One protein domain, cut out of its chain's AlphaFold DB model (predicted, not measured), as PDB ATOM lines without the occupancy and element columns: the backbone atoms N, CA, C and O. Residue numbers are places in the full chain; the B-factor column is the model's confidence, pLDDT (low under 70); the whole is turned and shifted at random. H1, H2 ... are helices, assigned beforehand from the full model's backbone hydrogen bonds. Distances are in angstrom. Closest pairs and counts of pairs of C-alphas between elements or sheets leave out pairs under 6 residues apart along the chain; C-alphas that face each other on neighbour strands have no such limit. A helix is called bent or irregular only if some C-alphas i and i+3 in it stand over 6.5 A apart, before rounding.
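What this domain is: This is residues 50 to 112 of the 121 residues of the protein "Putative sodium/potassium-transporting atpase subunit beta" of Ixodes ricinus (UniProt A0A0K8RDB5). With little regular structure, this is a loose rod: helix H1 forms one end, a long looping stretch runs to the far end and folds back, and short H2 packs on H1's side. A short parallel pairing ties residues 76 to 77 to 92 to 93. The printed part has 63 residues with two named helices, H1 then H2, holding 21 residues, and no named strand; the class is all helix. The radius of gyration of the C-alphas is 14.9 A and the spans are 48 by 23 by 16 A.

Where its parts are: H1, residues 50 to 64, begins at C-alpha 50 (281.646, 245.517, 438.316) and measures 21.7 A. It is irregular: C-alphas 51 and 54 are 7.2 A apart. H2, residues 106 to 111, measures 9.1 A and ends at C-alpha 111 (273.761, 237.585, 428.756). It is irregular too, with C-alphas 107 and 110 7.6 A apart.

How they stand to each other: H1 touches H2 with residues 56 to 60 alone; the closest C-alphas, of Val 56 and Asn 109, are 6.0 A apart. They run opposite ways at a steep tilt of 55 degrees. Of the O i to N i+4 pairs, 9 of 11 in H1 and 0 of 2 in H2 are within hydrogen-bond range; H2 has 2 of 3 O i to N i+3 pairs within range.

The domain as a whole: The two farthest C-alphas, of Asn 50 and Asp 88, are 48.4 A apart. The printed part has no cut, and the link from H1 to H2 is long, 41 residues. Residues 69 to 72 have pLDDT under 70.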
ATOM      1  N   ASN A  50     280.205 245.594 438.071       88.88
ATOM      2  CA  ASN A  50     281.646 245.517 438.316       88.88
ATOM      3  C   ASN A  50     282.191 244.079 438.338       88.88
ATOM      4  O   ASN A  50     283.400 243.888 438.249       88.88
ATOM      5  N   THR A  51     281.331 243.064 438.472       90.94
ATOM      6  CA  THR A  51     281.755 241.659 438.515       90.94
ATOM      7  C   THR A  51     281.739 240.971 437.155       90.94
ATOM      8  O   THR A  51     282.449 239.979 436.993       90.94
ATOM      9  N   TRP A  52     280.957 241.474 436.192       94.50
ATOM     10  CA  TRP A  52     280.849 240.873 434.864       94.50
ATOM     11  C   TRP A  52     281.335 241.743 433.711       94.50
ATOM     12  O   TRP A  52     281.575 241.224 432.623       94.50
ATOM     13  N   LYS A  53     281.537 243.042 433.945       94.81
ATOM     14  CA  LYS A  53     281.986 243.983 432.919       94.81
ATOM     15  C   LYS A  53     283.269 243.537 432.211       94.81
ATOM     16  O   LYS A  53     283.313 243.598 430.992       94.81
ATOM     17  N   HIS A  54     284.256 243.019 432.948       93.88
ATOM     18  CA  HIS A  54     285.494 242.482 432.359       93.88
ATOM     19  C   HIS A  54     285.220 241.414 431.292       93.88
ATOM     20  O   HIS A  54     285.809 241.445 430.220       93.88
ATOM     21  N   TRP A  55     284.301 240.487 431.568       95.12
ATOM     22  CA  TRP A  55     283.974 239.397 430.648       95.12
ATOM     23  C   TRP A  55     283.336 239.919 429.361       95.12
ATOM     24  O   TRP A  55     283.685 239.478 428.272       95.12
ATOM     25  N   VAL A  56     282.430 240.889 429.488       95.62
ATOM     26  CA  VAL A  56     281.782 241.542 428.346       95.62
ATOM     27  C   VAL A  56     282.786 242.353 427.532       95.62
ATOM     28  O   VAL A  56     282.751 242.310 426.304       95.62
ATOM     29  N   ASP A  57     283.686 243.069 428.202       95.75
ATOM     30  CA  ASP A  57     284.714 243.878 427.551       95.75
ATOM     31  C   ASP A  57     285.705 242.996 426.765       95.75
ATOM     32  O   ASP A  57     285.977 243.315 425.611       95.75
ATOM     33  N   ASP A  58     286.152 241.854 427.308       95.25
ATOM     34  CA  ASP A  58     287.046 240.924 426.588       95.25
ATOM     35  C   ASP A  58     286.381 240.322 425.338       95.25
ATOM     36  O   ASP A  58     287.016 240.221 424.287       95.25
ATOM     37  N   ILE A  59     285.087 239.972 425.409       95.19
ATOM     38  CA  ILE A  59     284.350 239.488 424.228       95.19
ATOM     39  C   ILE A  59     284.225 240.604 423.183       95.19
ATOM     40  O   ILE A  59     284.432 240.357 421.996       95.19
ATOM     41  N   ASN A  60     283.899 241.829 423.602       94.50
ATOM     42  CA  ASN A  60     283.798 242.969 422.688       94.50
ATOM     43  C   ASN A  60     285.132 243.277 422.004       94.50
ATOM     44  O   ASN A  60     285.151 243.519 420.799       94.50
ATOM     45  N   GLU A  61     286.230 243.252 422.760       94.44
ATOM     46  CA  GLU A  61     287.579 243.437 422.230       94.44
ATOM     47  C   GLU A  61     287.912 242.347 421.206       94.44
ATOM     48  O   GLU A  61     288.341 242.657 420.098       94.44
ATOM     49  N   TYR A  62     287.620 241.084 421.524       93.06
ATOM     50  CA  TYR A  62     287.838 239.968 420.606       93.06
ATOM     51  C   TYR A  62     287.008 240.075 419.315       93.06
ATOM     52  O   TYR A  62     287.496 239.763 418.229       93.06
ATOM     53  N   LEU A  63     285.750 240.518 419.410       92.12
ATOM     54  CA  LEU A  63     284.847 240.634 418.262       92.12
ATOM     55  C   LEU A  63     285.069 241.900 417.419       92.12
ATOM     56  O   LEU A  63     284.494 241.999 416.333       92.12
ATOM     57  N   ALA A  64     285.885 242.857 417.874       89.94
ATOM     58  CA  ALA A  64     286.137 244.104 417.150       89.94
ATOM     59  C   ALA A  64     286.724 243.853 415.749       89.94
ATOM     60  O   ALA A  64     286.287 244.474 414.778       89.94
ATOM     61  N   ASP A  65     287.629 242.880 415.623       85.94
ATOM     62  CA  ASP A  65     288.281 242.531 414.352       85.94
ATOM     63  C   ASP A  65     287.332 241.859 413.345       85.94
ATOM     64  O   ASP A  65     287.572 241.885 412.135       85.94
ATOM     65  N   TYR A  66     286.221 241.295 413.826       86.62
ATOM     66  CA  TYR A  66     285.191 240.670 412.994       86.62
ATOM     67  C   TYR A  66     284.175 241.681 412.447       86.62
ATOM     68  O   TYR A  66     283.346 241.341 411.600       86.62
ATOM     69  N   GLN A  67     284.215 242.936 412.899       82.50
ATOM     70  CA  GLN A  67     283.343 243.979 412.372       82.50
ATOM     71  C   GLN A  67     283.845 244.445 410.998       82.50
ATOM     72  O   GLN A  67     285.025 244.742 410.805       82.50
ATOM     73  N   LEU A  68     282.936 244.544 410.020       72.81
ATOM     74  CA  LEU A  68     283.247 244.996 408.657       72.81
ATOM     75  C   LEU A  68     283.581 246.494 408.610       72.81
ATOM     76  O   LEU A  68     282.761 247.325 408.198       72.81
ATOM     77  N   THR A  69     284.813 246.835 408.972       64.50
ATOM     78  CA  THR A  69     285.381 248.168 408.767       64.50
ATOM     79  C   THR A  69     285.772 248.367 407.298       64.50
ATOM     80  O   THR A  69     286.058 247.412 406.574       64.50
ATOM     81  N   GLY A  70     285.754 249.616 406.821       58.03
ATOM     82  CA  GLY A  70     286.010 249.938 405.409       58.03
ATOM     83  C   GLY A  70     287.363 249.443 404.882       58.03
ATOM     84  O   GLY A  70     287.438 249.064 403.721       58.03
ATOM     85  N   ALA A  71     288.390 249.369 405.737       61.38
ATOM     86  CA  ALA A  71     289.730 248.903 405.371       61.38
ATOM     87  C   ALA A  71     289.808 247.380 405.147       61.38
ATOM     88  O   ALA A  71     290.570 246.921 404.302       61.38
ATOM     89  N   ASN A  72     288.991 246.590 405.853       67.38
ATOM     90  CA  ASN A  72     289.031 245.128 405.753       67.38
ATOM     91  C   ASN A  72     288.229 244.597 404.553       67.38
ATOM     92  O   ASN A  72     288.453 243.475 404.109       67.38
ATOM     93  N   ARG A  73     287.303 245.387 403.991       72.69
ATOM     94  CA  ARG A  73     286.384 244.916 402.936       72.69
ATOM     95  C   ARG A  73     287.075 244.518 401.636       72.69
ATOM     96  O   ARG A  73     286.577 243.631 400.956       72.69
ATOM     97  N   GLU A  74     288.197 245.143 401.288       82.25
ATOM     98  CA  GLU A  74     288.907 244.850 400.032       82.25
ATOM     99  C   GLU A  74     289.595 243.474 400.049       82.25
ATOM    100  O   GLU A  74     289.738 242.833 399.007       82.25
ATOM    101  N   HIS A  75     289.954 242.990 401.241       84.75
ATOM    102  CA  HIS A  75     290.640 241.713 401.461       84.75
ATOM    103  C   HIS A  75     289.702 240.588 401.912       84.75
ATOM    104  O   HIS A  75     290.154 239.474 402.176       84.75
ATOM    105  N   LEU A  76     288.401 240.861 402.007       86.94
ATOM    106  CA  LEU A  76     287.402 239.915 402.486       86.94
ATOM    107  C   LEU A  76     286.425 239.531 401.374       86.94
ATOM    108  O   LEU A  76     286.052 240.343 400.527       86.94
ATOM    109  N   ARG A  77     285.972 238.280 401.402       87.31
ATOM    110  CA  ARG A  77     284.899 237.778 400.537       87.31
ATOM    111  C   ARG A  77     283.899 236.951 401.321       87.31
ATOM    112  O   ARG A  77     284.238 236.351 402.334       87.31
ATOM    113  N   ILE A  78     282.672 236.873 400.823       85.44
ATOM    114  CA  ILE A  78     281.698 235.917 401.347       85.44
ATOM    115  C   ILE A  78     282.089 234.530 400.829       85.44
ATOM    116  O   ILE A  78     282.382 234.355 399.643       85.44
ATOM    117  N   CYS A  79     282.139 233.566 401.739       86.81
ATOM    118  CA  CYS A  79     282.375 232.167 401.422       86.81
ATOM    119  C   CYS A  79     281.184 231.348 401.894       86.81
ATOM    120  O   CYS A  79     280.664 231.563 402.988       86.81
ATOM    121  N   ASP A  80     280.786 230.389 401.075       85.75
ATOM    122  CA  ASP A  80     279.759 229.414 401.405       85.75
ATOM    123  C   ASP A  80     280.115 228.069 400.747       85.75
ATOM    124  O   ASP A  80     281.131 227.941 400.060       85.75
ATOM    125  N   PHE A  81     279.292 227.042 400.959       87.06
ATOM    126  CA  PHE A  81     279.535 225.710 400.390       87.06
ATOM    127  C   PHE A  81     279.487 225.670 398.853       87.06
ATOM    128  O   PHE A  81     280.002 224.731 398.251       87.06
ATOM    129  N   THR A  82     278.866 226.666 398.219       88.31
ATOM    130  CA  THR A  82     278.756 226.808 396.760       88.31
ATOM    131  C   THR A  82     279.842 227.708 396.162       88.31
ATOM    132  O   THR A  82     280.194 227.546 394.996       88.31
ATOM    133  N   HIS A  83     280.428 228.589 396.972       84.94
ATOM    134  CA  HIS A  83     281.497 229.518 396.629       84.94
ATOM    135  C   HIS A  83     282.663 229.331 397.613       84.94
ATOM    136  O   HIS A  83     282.886 230.191 398.480       84.94
ATOM    137  N   PRO A  84     283.412 228.214 397.505       85.25
ATOM    138  CA  PRO A  84     284.570 227.972 398.353       85.25
ATOM    139  C   PRO A  84     285.663 229.015 398.101       85.25
ATOM    140  O   PRO A  84     285.652 229.728 397.090       85.25
ATOM    141  N   LEU A  85     286.603 229.104 399.042       86.44
ATOM    142  CA  LEU A  85     287.774 229.959 398.899       86.44
ATOM    143  C   LEU A  85     288.575 229.532 397.662       86.44
ATOM    144  O   LEU A  85     288.926 228.359 397.528       86.44
ATOM    145  N   ASP A  86     288.845 230.489 396.778       84.62
ATOM    146  CA  ASP A  86     289.734 230.284 395.641       84.62
ATOM    147  C   ASP A  86     291.188 230.407 396.133       84.62
ATOM    148  O   ASP A  86     291.537 231.452 396.688       84.62
ATOM    149  N   PRO A  87     292.030 229.367 395.988       84.31
ATOM    150  CA  PRO A  87     293.418 229.409 396.444       84.31
ATOM    151  C   PRO A  87     294.275 230.457 395.717       84.31
ATOM    152  O   PRO A  87     295.305 230.858 396.259       84.31
ATOM    153  N   ASP A  88     293.863 230.902 394.529       86.44
ATOM    154  CA  ASP A  88     294.583 231.906 393.741       86.44
ATOM    155  C   ASP A  88     294.117 233.344 394.057       86.44
ATOM    156  O   ASP A  88     294.712 234.325 393.598       86.44
ATOM    157  N   GLU A  89     293.068 233.499 394.870       85.19
ATOM    158  CA  GLU A  89     292.552 234.795 395.296       85.19
ATOM    159  C   GLU A  89     293.229 235.249 396.599       85.19
ATOM    160  O   GLU A  89     293.160 234.589 397.631       85.19
ATOM    161  N   ASN A  90     293.838 236.441 396.593       85.75
ATOM    162  CA  ASN A  90     294.426 237.048 397.794       85.75
ATOM    163  C   ASN A  90     293.354 237.683 398.706       85.75
ATOM    164  O   ASN A  90     293.418 238.874 399.031       85.75
ATOM    165  N   LYS A  91     292.327 236.906 399.063       88.25
ATOM    166  CA  LYS A  91     291.252 237.298 399.980       88.25
ATOM    167  C   LYS A  91     290.989 236.207 401.004       88.25
ATOM    168  O   LYS A  91     291.239 235.034 400.764       88.25
ATOM    169  N   THR A  92     290.404 236.605 402.123       88.62
ATOM    170  CA  THR A  92     289.999 235.704 403.202       88.62
ATOM    171  C   THR A  92     288.477 235.650 403.300       88.62
ATOM    172  O   THR A  92     287.776 236.609 402.967       88.62
ATOM    173  N   CYS A  93     287.943 234.523 403.763       88.44
ATOM    174  CA  CYS A  93     286.520 234.396 404.040       88.44
ATOM    175  C   CYS A  93     286.104 235.306 405.198       88.44
ATOM    176  O   CYS A  93     286.656 235.237 406.294       88.44
ATOM    177  N   PHE A  94     285.100 236.136 404.951       88.00
ATOM    178  CA  PHE A  94     284.434 236.911 405.978       88.00
ATOM    179  C   PHE A  94     283.596 235.992 406.866       88.00
ATOM    180  O   PHE A  94     282.810 235.180 406.373       88.00
ATOM    181  N   PHE A  95     283.734 236.165 408.176       87.06
ATOM    182  CA  PHE A  95     282.901 235.506 409.167       87.06
ATOM    183  C   PHE A  95     281.860 236.499 409.692       87.06
ATOM    184  O   PHE A  95     282.211 237.462 410.372       87.06
ATOM    185  N   SER A  96     280.583 236.277 409.365       86.25
ATOM    186  CA  SER A  96     279.497 237.102 409.903       86.25
ATOM    187  C   SER A  96     279.230 236.762 411.366       86.25
ATOM    188  O   SER A  96     279.205 235.590 411.738       86.25
ATOM    189  N   LEU A  97     278.965 237.787 412.179       87.56
ATOM    190  CA  LEU A  97     278.532 237.628 413.567       87.56
ATOM    191  C   LEU A  97     277.025 237.357 413.693       87.56
ATOM    192  O   LEU A  97     276.572 236.988 414.772       87.56
ATOM    193  N   ASP A  98     276.246 237.480 412.613       85.81
ATOM    194  CA  ASP A  98     274.792 237.251 412.633       85.81
ATOM    195  C   ASP A  98     274.380 235.899 413.251       85.81
ATOM    196  O   ASP A  98     273.430 235.881 414.037       85.81
ATOM    197  N   PRO A  99     275.083 234.772 412.996       83.25
ATOM    198  CA  PRO A  99     274.733 233.484 413.596       83.25
ATOM    199  C   PRO A  99     274.837 233.465 415.127       83.25
ATOM    200  O   PRO A  99     274.144 232.680 415.773       83.25
ATOM    201  N   ILE A 100     275.691 234.315 415.709       82.88
ATOM    202  CA  ILE A 100     275.884 234.416 417.162       82.88
ATOM    203  C   ILE A 100     275.161 235.629 417.769       82.88
ATOM    204  O   ILE A 100     274.980 235.688 418.979       82.88
ATOM    205  N   ALA A 101     274.675 236.569 416.959       76.44
ATOM    206  CA  ALA A 101     274.175 237.875 417.396       76.44
ATOM    207  C   ALA A 101     272.829 237.877 418.155       76.44
ATOM    208  O   ALA A 101     272.337 238.958 418.468       76.44
ATOM    209  N   ASN A 102     272.231 236.720 418.463       82.12
ATOM    210  CA  ASN A 102     270.964 236.613 419.205       82.12
ATOM    211  C   ASN A 102     271.107 237.123 420.665       82.12
ATOM    212  O   ASN A 102     271.320 238.308 420.936       82.12
ATOM    213  N   ASP A 103     271.021 236.231 421.654       83.81
ATOM    214  CA  ASP A 103     271.279 236.588 423.054       83.81
ATOM    215  C   ASP A 103     272.769 236.895 423.321       83.81
ATOM    216  O   ASP A 103     273.094 237.524 424.328       83.81
ATOM    217  N   CYS A 104     273.665 236.537 422.392       92.00
ATOM    218  CA  CYS A 104     275.112 236.730 422.491       92.00
ATOM    219  C   CYS A 104     275.603 237.953 421.707       92.00
ATOM    220  O   CYS A 104     276.548 237.875 420.924       92.00
ATOM    221  N   SER A 105     274.965 239.102 421.932       92.12
ATOM    222  CA  SER A 105     275.368 240.381 421.344       92.12
ATOM    223  C   SER A 105     275.882 241.367 422.389       92.12
ATOM    224  O   SER A 105     275.524 241.306 423.568       92.12
ATOM    225  N   ALA A 106     276.675 242.337 421.924       91.38
ATOM    226  CA  ALA A 106     277.161 243.443 422.744       91.38
ATOM    227  C   ALA A 106     276.009 244.231 423.395       91.38
ATOM    228  O   ALA A 106     276.102 244.624 424.554       91.38
ATOM    229  N   ALA A 107     274.894 244.407 422.673       92.12
ATOM    230  CA  ALA A 107     273.702 245.094 423.172       92.12
ATOM    231  C   ALA A 107     273.031 244.357 424.345       92.12
ATOM    232  O   ALA A 107     272.432 244.997 425.204       92.12
ATOM    233  N   ASN A 108     273.167 243.029 424.394       93.69
ATOM    234  CA  ASN A 108     272.608 242.170 425.438       93.69
ATOM    235  C   ASN A 108     273.649 241.782 426.502       93.69
ATOM    236  O   ASN A 108     273.433 240.813 427.229       93.69
ATOM    237  N   ASN A 109     274.793 242.482 426.573       94.69
ATOM    238  CA  ASN A 109     275.901 242.171 427.487       94.69
ATOM    239  C   ASN A 109     276.343 240.699 427.419       94.69
ATOM    240  O   ASN A 109     276.752 240.129 428.432       94.69
ATOM    241  N   PHE A 110     276.184 240.049 426.262       95.19
ATOM    242  CA  PHE A 110     276.397 238.609 426.096       95.19
ATOM    243  C   PHE A 110     275.706 237.753 427.186       95.19
ATOM    244  O   PHE A 110     276.230 236.718 427.592       95.19
ATOM    245  N   GLY A 111     274.572 238.229 427.718       94.75
ATOM    246  CA  GLY A 111     273.761 237.585 428.756       94.75
ATOM    247  C   GLY A 111     274.348 237.571 430.176       94.75
ATOM    248  O   GLY A 111     273.761 236.959 431.076       94.75
ATOM    249  N   TYR A 112     275.467 238.259 430.423       95.50
ATOM    250  CA  TYR A 112     276.111 238.308 431.741       95.50
ATOM    251  C   TYR A 112     275.296 239.053 432.809       95.50
ATOM    252  O   TYR A 112     275.342 238.705 433.988       95.50
TER     253      TYR A 112